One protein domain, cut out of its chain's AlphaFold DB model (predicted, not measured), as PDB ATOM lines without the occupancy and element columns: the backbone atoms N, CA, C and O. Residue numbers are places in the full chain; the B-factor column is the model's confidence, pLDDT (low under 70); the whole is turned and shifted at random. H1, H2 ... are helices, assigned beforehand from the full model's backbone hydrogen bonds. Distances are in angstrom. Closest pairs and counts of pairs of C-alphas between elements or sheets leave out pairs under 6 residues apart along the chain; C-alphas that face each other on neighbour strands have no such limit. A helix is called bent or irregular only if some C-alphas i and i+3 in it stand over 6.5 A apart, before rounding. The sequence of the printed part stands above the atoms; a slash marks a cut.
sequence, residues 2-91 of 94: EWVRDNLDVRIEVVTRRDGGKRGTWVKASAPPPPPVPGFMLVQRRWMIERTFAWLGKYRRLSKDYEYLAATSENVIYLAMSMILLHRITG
ATOM      1  N   GLU A   2      16.849  20.105   4.093       66.88
ATOM      2  CA  GLU A   2      15.890  19.309   3.310       66.88
ATOM      3  C   GLU A   2      16.612  18.366   2.333       66.88
ATOM      4  O   GLU A   2      16.529  17.160   2.499       66.88
ATOM      5  N   TRP A   3      17.537  18.897   1.518       79.12
ATOM      6  CA  TRP A   3      18.363  18.096   0.596       79.12
ATOM      7  C   TRP A   3      19.026  16.859   1.225       79.12
ATOM      8  O   TRP A   3      19.049  15.801   0.611       79.12
ATOM      9  N   VAL A   4      19.555  16.964   2.451       78.19
ATOM     10  CA  VAL A   4      20.201  15.815   3.109       78.19
ATOM     11  C   VAL A   4      19.181  14.742   3.483       78.19
ATOM     12  O   VAL A   4      19.480  13.572   3.324       78.19
ATOM     13  N   ARG A   5      17.978  15.125   3.926       71.38
ATOM     14  CA  ARG A   5      16.908  14.162   4.229       71.38
ATOM     15  C   ARG A   5      16.416  13.459   2.967       71.38
ATOM     16  O   ARG A   5      16.076  12.287   3.030       71.38
ATOM     17  N   ASP A   6      16.407  14.176   1.849       82.44
ATOM     18  CA  ASP A   6      15.851  13.675   0.591       82.44
ATOM     19  C   ASP A   6      16.847  12.814  -0.201       82.44
ATOM     20  O   ASP A   6      16.440  12.009  -1.032       82.44
ATOM     21  N   ASN A   7      18.155  12.987   0.031       87.38
ATOM     22  CA  ASN A   7      19.209  12.340  -0.762       87.38
ATOM     23  C   ASN A   7      20.069  11.354   0.035       87.38
ATOM     24  O   ASN A   7      20.796  10.559  -0.558       87.38
ATOM     25  N   LEU A   8      20.032  11.410   1.365       79.06
ATOM     26  CA  LEU A   8      20.797  10.526   2.234       79.06
ATOM     27  C   LEU A   8      19.834   9.925   3.261       79.06
ATOM     28  O   LEU A   8      19.149  10.662   3.965       79.06
ATOM     29  N   ASP A   9      19.820   8.596   3.396       85.50
ATOM     30  CA  ASP A   9      19.086   7.885   4.460       85.50
ATOM     31  C   ASP A   9      19.810   8.035   5.814       85.50
ATOM     32  O   ASP A   9      20.190   7.082   6.491       85.50
ATOM     33  N   VAL A  10      20.121   9.282   6.170       84.44
ATOM     34  CA  VAL A  10      20.887   9.656   7.353       84.44
ATOM     35  C   VAL A  10      20.094  10.699   8.123       84.44
ATOM     36  O   VAL A  10      19.771  11.779   7.624       84.44
ATOM     37  N   ARG A  11      19.824  10.407   9.397       79.19
ATOM     38  CA  ARG A  11      19.224  11.371  10.318       79.19
ATOM     39  C   ARG A  11      20.294  12.337  10.820       79.19
ATOM     40  O   ARG A  11      21.220  11.933  11.516       79.19
ATOM     41  N   ILE A  12      20.135  13.624  10.519       77.50
ATOM     42  CA  ILE A  12      20.980  14.679  11.086       77.50
ATOM     43  C   ILE A  12      20.274  15.313  12.279       77.50
ATOM     44  O   ILE A  12      19.251  15.981  12.128       77.50
ATOM     45  N   GLU A  13      20.885  15.169  13.449       78.19
ATOM     46  CA  GLU A  13      20.540  15.923  14.648       78.19
ATOM     47  C   GLU A  13      21.664  16.916  14.940       78.19
ATOM     48  O   GLU A  13      22.821  16.544  15.143       78.19
ATOM     49  N   VAL A  14      21.339  18.209  14.944       74.12
ATOM     50  CA  VAL A  14      22.289  19.225  15.403       74.12
ATOM     51  C   VAL A  14      22.304  19.154  16.922       74.12
ATOM     52  O   VAL A  14      21.374  19.627  17.575       74.12
ATOM     53  N   VAL A  15      23.355  18.551  17.482       70.12
ATOM     54  CA  VAL A  15      23.556  18.500  18.932       70.12
ATOM     55  C   VAL A  15      23.687  19.930  19.443       70.12
ATOM     56  O   VAL A  15      24.701  20.602  19.244       70.12
ATOM     57  N   THR A  16      22.638  20.412  20.099       68.31
ATOM     58  CA  THR A  16      22.713  21.652  20.861       68.31
ATOM     59  C   THR A  16      23.419  21.350  22.177       68.31
ATOM     60  O   THR A  16      23.258  20.277  22.764       68.31
ATOM     61  N   ARG A  17      24.264  22.272  22.647       63.03
ATOM     62  CA  ARG A  17      24.831  22.145  23.994       63.03
ATOM     63  C   ARG A  17      23.675  22.073  25.001       63.03
ATOM     64  O   ARG A  17      22.666  22.748  24.823       63.03
ATOM     65  N   ARG A  18      23.846  21.313  26.089       66.00
ATOM     66  CA  ARG A  18      22.843  21.178  27.168       66.00
ATOM     67  C   ARG A  18      22.392  22.529  27.749       66.00
ATOM     68  O   ARG A  18      21.275  22.646  28.234       66.00
ATOM     69  N   ASP A  19      23.259  23.539  27.696       63.91
ATOM     70  CA  ASP A  19      22.998  24.912  28.144       63.91
ATOM     71  C   ASP A  19      22.196  25.758  27.129       63.91
ATOM     72  O   ASP A  19      21.916  26.931  27.384       63.91
ATOM     73  N   GLY A  20      21.838  25.201  25.965       63.88
ATOM     74  CA  GLY A  20      21.128  25.905  24.897       63.88
ATOM     75  C   GLY A  20      21.917  27.075  24.303       63.88
ATOM     76  O   GLY A  20      21.316  27.992  23.755       63.88
ATOM     77  N   GLY A  21      23.248  27.097  24.455       62.25
ATOM     78  CA  GLY A  21      24.081  28.215  24.001       62.25
ATOM     79  C   GLY A  21      24.031  29.447  24.911       62.25
ATOM     80  O   GLY A  21      24.599  30.484  24.561       62.25
ATOM     81  N   LYS A  22      23.404  29.353  26.093       60.66
ATOM     82  CA  LYS A  22      23.413  30.419  27.101       60.66
ATOM     83  C   LYS A  22      24.797  30.511  27.741       60.66
ATOM     84  O   LYS A  22      25.057  29.934  28.792       60.66
ATOM     85  N   ARG A  23      25.711  31.257  27.118       61.44
ATOM     86  CA  ARG A  23      26.869  31.782  27.849       61.44
ATOM     87  C   ARG A  23      26.350  32.814  28.846       61.44
ATOM     88  O   ARG A  23      25.520  33.645  28.485       61.44
ATOM     89  N   GLY A  24      26.816  32.746  30.092       65.75
ATOM     90  CA  GLY A  24      26.615  33.825  31.053       65.75
ATOM     91  C   GLY A  24      27.287  35.080  30.509       65.75
ATOM     92  O   GLY A  24      28.497  35.242  30.634       65.75
ATOM     93  N   THR A  25      26.519  35.917  29.821       69.62
ATOM     94  CA  THR A  25      26.993  37.195  29.301       69.62
ATOM     95  C   THR A  25      26.711  38.238  30.364       69.62
ATOM     96  O   THR A  25      25.566  38.405  30.779       69.62
ATOM     97  N   TRP A  26      27.744  38.943  30.809       78.69
ATOM     98  CA  TRP A  26      27.566  40.098  31.676       78.69
ATOM     99  C   TRP A  26      26.960  41.238  30.858       78.69
ATOM    100  O   TRP A  26      27.576  41.735  29.916       78.69
ATOM    101  N   VAL A  27      25.735  41.623  31.203       82.12
ATOM    102  CA  VAL A  27      24.997  42.714  30.560       82.12
ATOM    103  C   VAL A  27      24.808  43.827  31.585       82.12
ATOM    104  O   VAL A  27      24.615  43.558  32.770       82.12
ATOM    105  N   LYS A  28      24.867  45.091  31.149       87.94
ATOM    106  CA  LYS A  28      24.491  46.222  32.010       87.94
ATOM    107  C   LYS A  28      23.037  46.053  32.462       87.94
ATOM    108  O   LYS A  28      22.206  45.631  31.665       87.94
ATOM    109  N   ALA A  29      22.725  46.449  33.696       85.31
ATOM    110  CA  ALA A  29      21.398  46.259  34.296       85.31
ATOM    111  C   ALA A  29      20.235  46.855  33.475       85.31
ATOM    112  O   ALA A  29      19.120  46.355  33.543       85.31
ATOM    113  N   SER A  30      20.489  47.904  32.685       88.31
ATOM    114  CA  SER A  30      19.482  48.579  31.857       88.31
ATOM    115  C   SER A  30      19.381  48.055  30.419       88.31
ATOM    116  O   SER A  30      18.612  48.603  29.633       88.31
ATOM    117  N   ALA A  31      20.196  47.074  30.024       86.00
ATOM    118  CA  ALA A  31      20.228  46.584  28.651       86.00
ATOM    119  C   ALA A  31      19.368  45.318  28.483       86.00
ATOM    120  O   ALA A  31      19.293  44.495  29.398       86.00
ATOM    121  N   PRO A  32      18.718  45.150  27.315       83.19
ATOM    122  CA  PRO A  32      17.917  43.967  27.037       83.19
ATOM    123  C   PRO A  32      18.792  42.702  27.018       83.19
ATOM    124  O   PRO A  32      19.994  42.780  26.733       83.19
ATOM    125  N   PRO A  33      18.207  41.523  27.303       79.44
ATOM    126  CA  PRO A  33      18.936  40.264  27.253       79.44
ATOM    127  C   PRO A  33      19.521  40.033  25.849       79.44
ATOM    128  O   PRO A  33      18.881  40.381  24.852       79.44
ATOM    129  N   PRO A  34      20.731  39.448  25.744       76.50
ATOM    130  CA  PRO A  34      21.353  39.192  24.457       76.50
ATOM    131  C   PRO A  34      20.486  38.227  23.641       76.50
ATOM    132  O   PRO A  34      19.862  37.326  24.215       76.50
ATOM    133  N   PRO A  35      20.454  38.386  22.307       75.69
ATOM    134  CA  PRO A  35      19.721  37.470  21.452       75.69
ATOM    135  C   PRO A  35      20.253  36.040  21.639       75.69
ATOM    136  O   PRO A  35      21.449  35.852  21.894       75.69
ATOM    137  N   PRO A  36      19.385  35.023  21.516       73.38
ATOM    138  CA  PRO A  36      19.809  33.637  21.619       73.38
ATOM    139  C   PRO A  36      20.877  33.347  20.563       73.38
ATOM    140  O   PRO A  36      20.698  33.628  19.378       73.38
ATOM    141  N   VAL A  37      22.004  32.787  21.002       70.06
ATOM    142  CA  VAL A  37      23.075  32.377  20.092       70.06
ATOM    143  C   VAL A  37      22.617  31.092  19.394       70.06
ATOM    144  O   VAL A  37      22.268  30.135  20.091       70.06
ATOM    145  N   PRO A  38      22.591  31.022  18.050       69.62
ATOM    146  CA  PRO A  38      22.227  29.789  17.365       69.62
ATOM    147  C   PRO A  38      23.199  28.669  17.757       69.62
ATOM    148  O   PRO A  38      24.413  28.871  17.786       69.62
ATOM    149  N   GLY A  39      22.666  27.477  18.057       69.88
ATOM    150  CA  GLY A  39      23.463  26.338  18.536       69.88
ATOM    151  C   GLY A  39      24.554  25.891  17.556       69.88
ATOM    152  O   GLY A  39      25.593  25.386  17.977       69.88
ATOM    153  N   PHE A  40      24.347  26.139  16.261       71.81
ATOM    154  CA  PHE A  40      25.343  25.965  15.214       71.81
ATOM    155  C   PHE A  40      25.350  27.196  14.306       71.81
ATOM    156  O   PHE A  40      24.355  27.497  13.647       71.81
ATOM    157  N   MET A  41      26.480  27.903  14.268       74.31
ATOM    158  CA  MET A  41      26.717  29.003  13.338       74.31
ATOM    159  C   MET A  41      27.826  28.598  12.374       74.31
ATOM    160  O   MET A  41      28.910  28.193  12.799       74.31
ATOM    161  N   LEU A  42      27.564  28.723  11.073       77.31
ATOM    162  CA  LEU A  42      28.581  28.524  10.046       77.31
ATOM    163  C   LEU A  42      29.641  29.620  10.188       77.31
ATOM    164  O   LEU A  42      29.428  30.771   9.807       77.31
ATOM    165  N   VAL A  43      30.795  29.260  10.748       81.44
ATOM    166  CA  VAL A  43      31.959  30.145  10.763       81.44
ATOM    167  C   VAL A  43      32.552  30.137   9.363       81.44
ATOM    168  O   VAL A  43      33.110  29.132   8.910       81.44
ATOM    169  N   GLN A  44      32.411  31.264   8.669       83.81
ATOM    170  CA  GLN A  44      32.981  31.424   7.341       83.81
ATOM    171  C   GLN A  44      34.481  31.116   7.383       83.81
ATOM    172  O   GLN A  44      35.201  31.612   8.247       83.81
ATOM    173  N   ARG A  45      34.946  30.283   6.441       89.00
ATOM    174  CA  ARG A  45      36.358  29.878   6.291       89.00
ATOM    175  C   ARG A  45      36.930  29.019   7.427       89.00
ATOM    176  O   ARG A  45      38.148  28.926   7.550       89.00
ATOM    177  N   ARG A  46      36.093  28.312   8.197       90.12
ATOM    178  CA  ARG A  46      36.554  27.321   9.195       90.12
ATOM    179  C   ARG A  46      37.594  26.334   8.641       90.12
ATOM    180  O   ARG A  46      38.555  26.010   9.335       90.12
ATOM    181  N   TRP A  47      37.463  25.959   7.365       92.44
ATOM    182  CA  TRP A  47      38.413  25.094   6.662       92.44
ATOM    183  C   TRP A  47      39.861  25.606   6.705       92.44
ATOM    184  O   TRP A  47      40.779  24.799   6.618       92.44
ATOM    185  N   MET A  48      40.100  26.920   6.829       94.31
ATOM    186  CA  MET A  48      41.459  27.476   6.912       94.31
ATOM    187  C   MET A  48      42.160  27.021   8.189       94.31
ATOM    188  O   MET A  48      43.312  26.604   8.135       94.31
ATOM    189  N   ILE A  49      41.448  27.056   9.317       92.38
ATOM    190  CA  ILE A  49      41.968  26.641  10.624       92.38
ATOM    191  C   ILE A  49      42.237  25.136  10.612       92.38
ATOM    192  O   ILE A  49      43.327  24.690  10.958       92.38
ATOM    193  N   GLU A  50      41.258  24.359  10.153       94.12
ATOM    194  CA  GLU A  50      41.370  22.900  10.061       94.12
ATOM    195  C   GLU A  50      42.525  22.484   9.143       94.12
ATOM    196  O   GLU A  50      43.280  21.569   9.465       94.12
ATOM    197  N   ARG A  51      42.736  23.210   8.040       94.06
ATOM    198  CA  ARG A  51      43.860  22.985   7.127       94.06
ATOM    199  C   ARG A  51      45.212  23.271   7.780       94.06
ATOM    200  O   ARG A  51      46.139  22.490   7.578       94.06
ATOM    201  N   THR A  52      45.332  24.341   8.562       92.69
ATOM    202  CA  THR A  52      46.565  24.629   9.311       92.69
ATOM    203  C   THR A  52      46.898  23.487  10.269       92.69
ATOM    204  O   THR A  52      48.035  23.016  10.282       92.69
ATOM    205  N   PHE A  53      45.907  22.972  11.005       91.38
ATOM    206  CA  PHE A  53      46.102  21.808  11.873       91.38
ATOM    207  C   PHE A  53      46.446  20.539  11.093       91.38
ATOM    208  O   PHE A  53      47.318  19.787  11.519       91.38
ATOM    209  N   ALA A  54      45.836  20.320   9.926       93.38
ATOM    210  CA  ALA A  54      46.176  19.191   9.067       93.38
ATOM    211  C   ALA A  54      47.643  19.233   8.600       93.38
ATOM    212  O   ALA A  54      48.289  18.189   8.526       93.38
ATOM    213  N   TRP A  55      48.200  20.416   8.315       93.00
ATOM    214  CA  TRP A  55      49.625  20.546   7.997       93.00
ATOM    215  C   TRP A  55      50.520  20.305   9.208       93.00
ATOM    216  O   TRP A  55      51.496  19.570   9.086       93.00
ATOM    217  N   LEU A  56      50.182  20.866  10.373       92.88
ATOM    218  CA  LEU A  56      50.928  20.616  11.610       92.88
ATOM    219  C   LEU A  56      50.930  19.127  11.977       92.88
ATOM    220  O   LEU A  56      51.967  18.599  12.362       92.88
ATOM    221  N   GLY A  57      49.816  18.424  11.761       92.06
ATOM    222  CA  GLY A  57      49.706  16.983  11.988       92.06
ATOM    223  C   GLY A  57      50.630  16.128  11.110       92.06
ATOM    224  O   GLY A  57      50.933  14.996  11.479       92.06
ATOM    225  N   LYS A  58      51.134  16.652   9.981       89.56
ATOM    226  CA  LYS A  58      52.151  15.961   9.166       89.56
ATOM    227  C   LYS A  58      53.549  16.007   9.790       89.56
ATOM    228  O   LYS A  58      54.403  15.195   9.435       89.56
ATOM    229  N   TYR A  59      53.805  16.919  10.727       91.88
ATOM    230  CA  TYR A  59      55.070  16.977  11.449       91.88
ATOM    231  C   TYR A  59      55.052  15.968  12.593       91.88
ATOM    232  O   TYR A  59      54.451  16.204  13.637       91.88
ATOM    233  N   ARG A  60      55.782  14.858  12.430       90.81
ATOM    234  CA  ARG A  60      55.870  13.771  13.424       90.81
ATOM    235  C   ARG A  60      56.165  14.262  14.849       90.81
ATOM    236  O   ARG A  60      55.637  13.703  15.804       90.81
ATOM    237  N   ARG A  61      56.984  15.311  14.992       91.62
ATOM    238  CA  ARG A  61      57.360  15.897  16.292       91.62
ATOM    239  C   ARG A  61      56.193  16.585  17.011       91.62
ATOM    240  O   ARG A  61      56.212  16.646  18.227       91.62
ATOM    241  N   LEU A  62      55.180  17.049  16.279       92.56
ATOM    242  CA  LEU A  62      53.965  17.663  16.831       92.56
ATOM    243  C   LEU A  62      52.835  16.651  17.070       92.56
ATOM    244  O   LEU A  62      51.765  17.026  17.535       92.56
ATOM    245  N   SER A  63      53.042  15.367  16.755       89.56
ATOM    246  CA  SER A  63      52.011  14.336  16.944       89.56
ATOM    247  C   SER A  63      51.694  14.063  18.417       89.56
ATOM    248  O   SER A  63      50.623  13.532  18.707       89.56
ATOM    249  N   LYS A  64      52.631  14.350  19.325       88.25
ATOM    250  CA  LYS A  64      52.486  14.234  20.779       88.25
ATOM    251  C   LYS A  64      53.340  15.313  21.437       88.25
ATOM    252  O   LYS A  64      54.329  15.750  20.849       88.25
ATOM    253  N   ASP A  65      53.002  15.672  22.667       88.69
ATOM    254  CA  ASP A  65      53.823  16.558  23.489       88.69
ATOM    255  C   ASP A  65      55.067  15.799  23.970       88.69
ATOM    256  O   ASP A  65      55.078  15.163  25.021       88.69
ATOM    257  N   TYR A  66      56.102  15.800  23.128       88.75
ATOM    258  CA  TYR A  66      57.397  15.187  23.429       88.75
ATOM    259  C   TYR A  66      58.323  16.114  24.217       88.75
ATOM    260  O   TYR A  66      59.275  15.645  24.839       88.75
ATOM    261  N   GLU A  67      58.088  17.423  24.158       92.50
ATOM    262  CA  GLU A  67      58.989  18.400  24.753       92.50
ATOM    263  C   GLU A  67      58.665  18.620  26.230       92.50
ATOM    264  O   GLU A  67      57.511  18.768  26.622       92.50
ATOM    265  N   TYR A  68      59.711  18.701  27.050       94.44
ATOM    266  CA  TYR A  68      59.574  18.980  28.479       94.44
ATOM    267  C   TYR A  68      59.180  20.440  28.762       94.44
ATOM    268  O   TYR A  68      58.481  20.731  29.729       94.44
ATOM    269  N   LEU A  69      59.636  21.372  27.918       96.88
ATOM    270  CA  LEU A  69      59.401  22.805  28.078       96.88
ATOM    271  C   LEU A  69      58.413  23.309  27.027       96.88
ATOM    272  O   LEU A  69      58.605  23.082  25.833       96.88
ATOM    273  N   ALA A  70      57.432  24.101  27.469       95.38
ATOM    274  CA  ALA A  70      56.461  24.747  26.584       95.38
ATOM    275  C   ALA A  70      57.134  25.631  25.518       95.38
ATOM    276  O   ALA A  70      56.728  25.606  24.360       95.38
ATOM    277  N   ALA A  71      58.214  26.332  25.887       97.19
ATOM    278  CA  ALA A  71      58.996  27.150  24.960       97.19
ATOM    279  C   ALA A  71      59.585  26.323  23.805       97.19
ATOM    280  O   ALA A  71      59.662  26.785  22.668       97.19
ATOM    281  N   THR A  72      59.977  25.073  24.068       96.19
ATOM    282  CA  THR A  72      60.470  24.188  23.012       96.19
ATOM    283  C   THR A  72      59.328  23.753  22.100       96.19
ATOM    284  O   THR A  72      59.481  23.847  20.885       96.19
ATOM    285  N   SER A  73      58.176  23.350  22.652       93.81
ATOM    286  CA  SER A  73      56.986  23.014  21.850       93.81
ATOM    287  C   SER A  73      56.572  24.165  20.934       93.81
ATOM    288  O   SER A  73      56.320  23.962  19.747       93.81
ATOM    289  N   GLU A  74      56.566  25.385  21.467       95.75
ATOM    290  CA  GLU A  74      56.270  26.608  20.727       95.75
ATOM    291  C   GLU A  74      57.256  26.823  19.566       95.75
ATOM    292  O   GLU A  74      56.841  27.015  18.419       95.75
ATOM    293  N   ASN A  75      58.559  26.677  19.819       96.44
ATOM    294  CA  ASN A  75      59.582  26.779  18.776       96.44
ATOM    295  C   ASN A  75      59.402  25.734  17.662       96.44
ATOM    296  O   ASN A  75      59.624  26.043  16.488       96.44
ATOM    297  N   VAL A  76      58.969  24.508  17.986       95.50
ATOM    298  CA  VAL A  76      58.682  23.480  16.966       95.50
ATOM    299  C   VAL A  76      57.506  23.897  16.076       95.50
ATOM    300  O   VAL A  76      57.559  23.670  14.864       95.50
ATOM    301  N   ILE A  77      56.475  24.543  16.629       95.44
ATOM    302  CA  ILE A  77      55.343  25.067  15.846       95.44
ATOM    303  C   ILE A  77      55.824  26.149  14.868       95.44
ATOM    304  O   ILE A  77      55.491  26.094  13.679       95.44
ATOM    305  N   TYR A  78      56.651  27.094  15.328       96.75
ATOM    306  CA  TYR A  78      57.225  28.132  14.466       96.75
ATOM    307  C   TYR A  78      58.107  27.555  13.355       96.75
ATOM    308  O   TYR A  78      58.020  27.988  12.200       96.75
ATOM    309  N   LEU A  79      58.910  26.536  13.671       95.94
ATOM    310  CA  LEU A  79      59.744  25.842  12.695       95.94
ATOM    311  C   LEU A  79      58.895  25.148  11.621       95.94
ATOM    312  O   LEU A  79      59.164  25.304  10.428       95.94
ATOM    313  N   ALA A  80      57.843  24.430  12.023       95.19
ATOM    314  CA  ALA A  80      56.926  23.766  11.100       95.19
ATOM    315  C   ALA A  80      56.246  24.770  10.152       95.19
ATOM    316  O   ALA A  80      56.208  24.562   8.939       95.19
ATOM    317  N   MET A  81      55.774  25.903  10.680       95.81
ATOM    318  CA  MET A  81      55.179  26.967   9.864       95.81
ATOM    319  C   MET A  81      56.183  27.599   8.894       95.81
ATOM    320  O   MET A  81      55.843  27.834   7.733       95.81
ATOM    321  N   SER A  82      57.428  27.806   9.326       96.12
ATOM    322  CA  SER A  82      58.505  28.329   8.475       96.12
ATOM    323  C   SER A  82      58.818  27.382   7.316       96.12
ATOM    324  O   SER A  82      58.966  27.814   6.177       96.12
ATOM    325  N   MET A  83      58.845  26.073   7.572       94.06
ATOM    326  CA  MET A  83      59.045  25.066   6.531       94.06
ATOM    327  C   MET A  83      57.884  25.023   5.528       94.06
ATOM    328  O   MET A  83      58.132  24.933   4.326       94.06
ATOM    329  N   ILE A  84      56.629  25.129   5.983       93.25
ATOM    330  CA  ILE A  84      55.459  25.225   5.090       93.25
ATOM    331  C   ILE A  84      55.546  26.483   4.220       93.25
ATOM    332  O   ILE A  84      55.277  26.424   3.019       93.25
ATOM    333  N   LEU A  85      55.921  27.620   4.814       94.88
ATOM    334  CA  LEU A  85      56.111  28.876   4.093       94.88
ATOM    335  C   LEU A  85      57.182  28.731   3.009       94.88
ATOM    336  O   LEU A  85      56.930  29.083   1.860       94.88
ATOM    337  N   LEU A  86      58.338  28.164   3.357       95.25
ATOM    338  CA  LEU A  86      59.433  27.933   2.418       95.25
ATOM    339  C   LEU A  86      58.994  27.064   1.239       95.25
ATOM    340  O   LEU A  86      59.182  27.483   0.105       95.25
ATOM    341  N   HIS A  87      58.325  25.930   1.480       92.25
ATOM    342  CA  HIS A  87      57.816  25.068   0.401       92.25
ATOM    343  C   HIS A  87      56.860  25.804  -0.541       92.25
ATOM    344  O   HIS A  87      56.862  25.569  -1.747       92.25
ATOM    345  N   ARG A  88      56.037  26.708  -0.006       91.88
ATOM    346  CA  ARG A  88      55.092  27.494  -0.807       91.88
ATOM    347  C   ARG A  88      55.774  28.558  -1.650       91.88
ATOM    348  O   ARG A  88      55.327  28.805  -2.762       91.88
ATOM    349  N   ILE A  89      56.818  29.189  -1.115       97.00
ATOM    350  CA  ILE A  89      57.587  30.213  -1.828       97.00
ATOM    351  C   ILE A  89      58.445  29.570  -2.918       97.00
ATOM    352  O   ILE A  89      58.519  30.094  -4.024       97.00
ATOM    353  N   THR A  90      59.089  28.442  -2.619       96.25
ATOM    354  CA  THR A  90      60.012  27.786  -3.553       96.25
ATOM    355  C   THR A  90      59.317  26.838  -4.525       96.25
ATOM    356  O   THR A  90      59.917  26.465  -5.528       96.25
ATOM    357  N   GLY A  91      58.076  26.429  -4.243       89.25
ATOM    358  CA  GLY A  91      57.363  25.427  -5.037       89.25
ATOM    359  C   GLY A  91      57.991  24.033  -4.955       89.25
ATOM    360  O   GLY A  91      57.779  23.222  -5.854       89.25
TER     361      GLY A  91
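What this domain is: This is residues 2 to 91 of the 94 residues of the protein "Transposase" of Actinomadura sp. J1-007 (UniProt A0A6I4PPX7). This is a spread-out model with little common core: the long helix H3 stands at one end, H2 comes up to the middle of it roughly like the stem of a T, and beyond H2 a long stretch without named elements, residues 8 to 45, leads away to the small helix H1. That stretch makes a wide loop that runs out to Ser 30 and folds back before it reaches H2; residues 27 to 32 at its tip stick out, as do residues 5 to 11, of which 5 to 7 belong to H1. The printed part has 90 residues with three named helices, in the order H1, H2, H3, and no named strand. The class is all helix, though the helices hold 39 of the 90 printed residues, under half. The whole is extended, with a radius of gyration of the C-alphas of 21.0 A and spans of 50 by 47 by 28 A.

How they stand to each other: Begin with H3, residues 70 to 90, the longest helix, and look at its residues 77 to 81, with which alone it touches H2, residues 46 to 57. H2 touches it with residue 56 alone, and they only just touch, with 3 pairs of C-alphas within 8 A. The closest C-alphas of the two helices are those of Leu 56 and Ala 80, 6.8 A apart. Their lines are about perpendicular, at 75 degrees, and their centres are 13.8 A apart. H1, residues 2 to 7, is apart from both H2 and H3. In the backbones of H1, H2 and H3, every O i to N i+4 pair is within hydrogen-bond range.

Where its parts are: Find C-alpha 70 at (56.461, 24.747, 26.584); from there H3 runs 30.5 A to C-alpha 90 at (60.012, 27.786, -3.553), with z falling along the way. H2 starts at C-alpha 46, at (36.554, 27.321, 9.195), and runs 17.0 A to C-alpha 57. H1 begins at C-alpha 2, at (15.890, 19.309, 3.310), and is 8.7 A long to C-alpha 7. No helix is bent or irregular.

The domain as a whole: The two C-alphas farthest apart are those of Ser 30 and Gly 91, 57.7 A, while the first and last printed C-alphas are 42.7 A apart. Both links are long: 38 residues from H1 to H2 and 12 from H2 to H3. Residues 41 to 51, of which 46 to 51 belong to H2, stand free, and so do residues 85 to 91, of which 85 to 90 belong to H3. The printed part has no cut. Look in the B-factor column for the model's confidence: the mean pLDDT of the printed part is 84.7, and 13 residues are under 70, namely residue 2, residues 16 to 25 and residues 38 to 39.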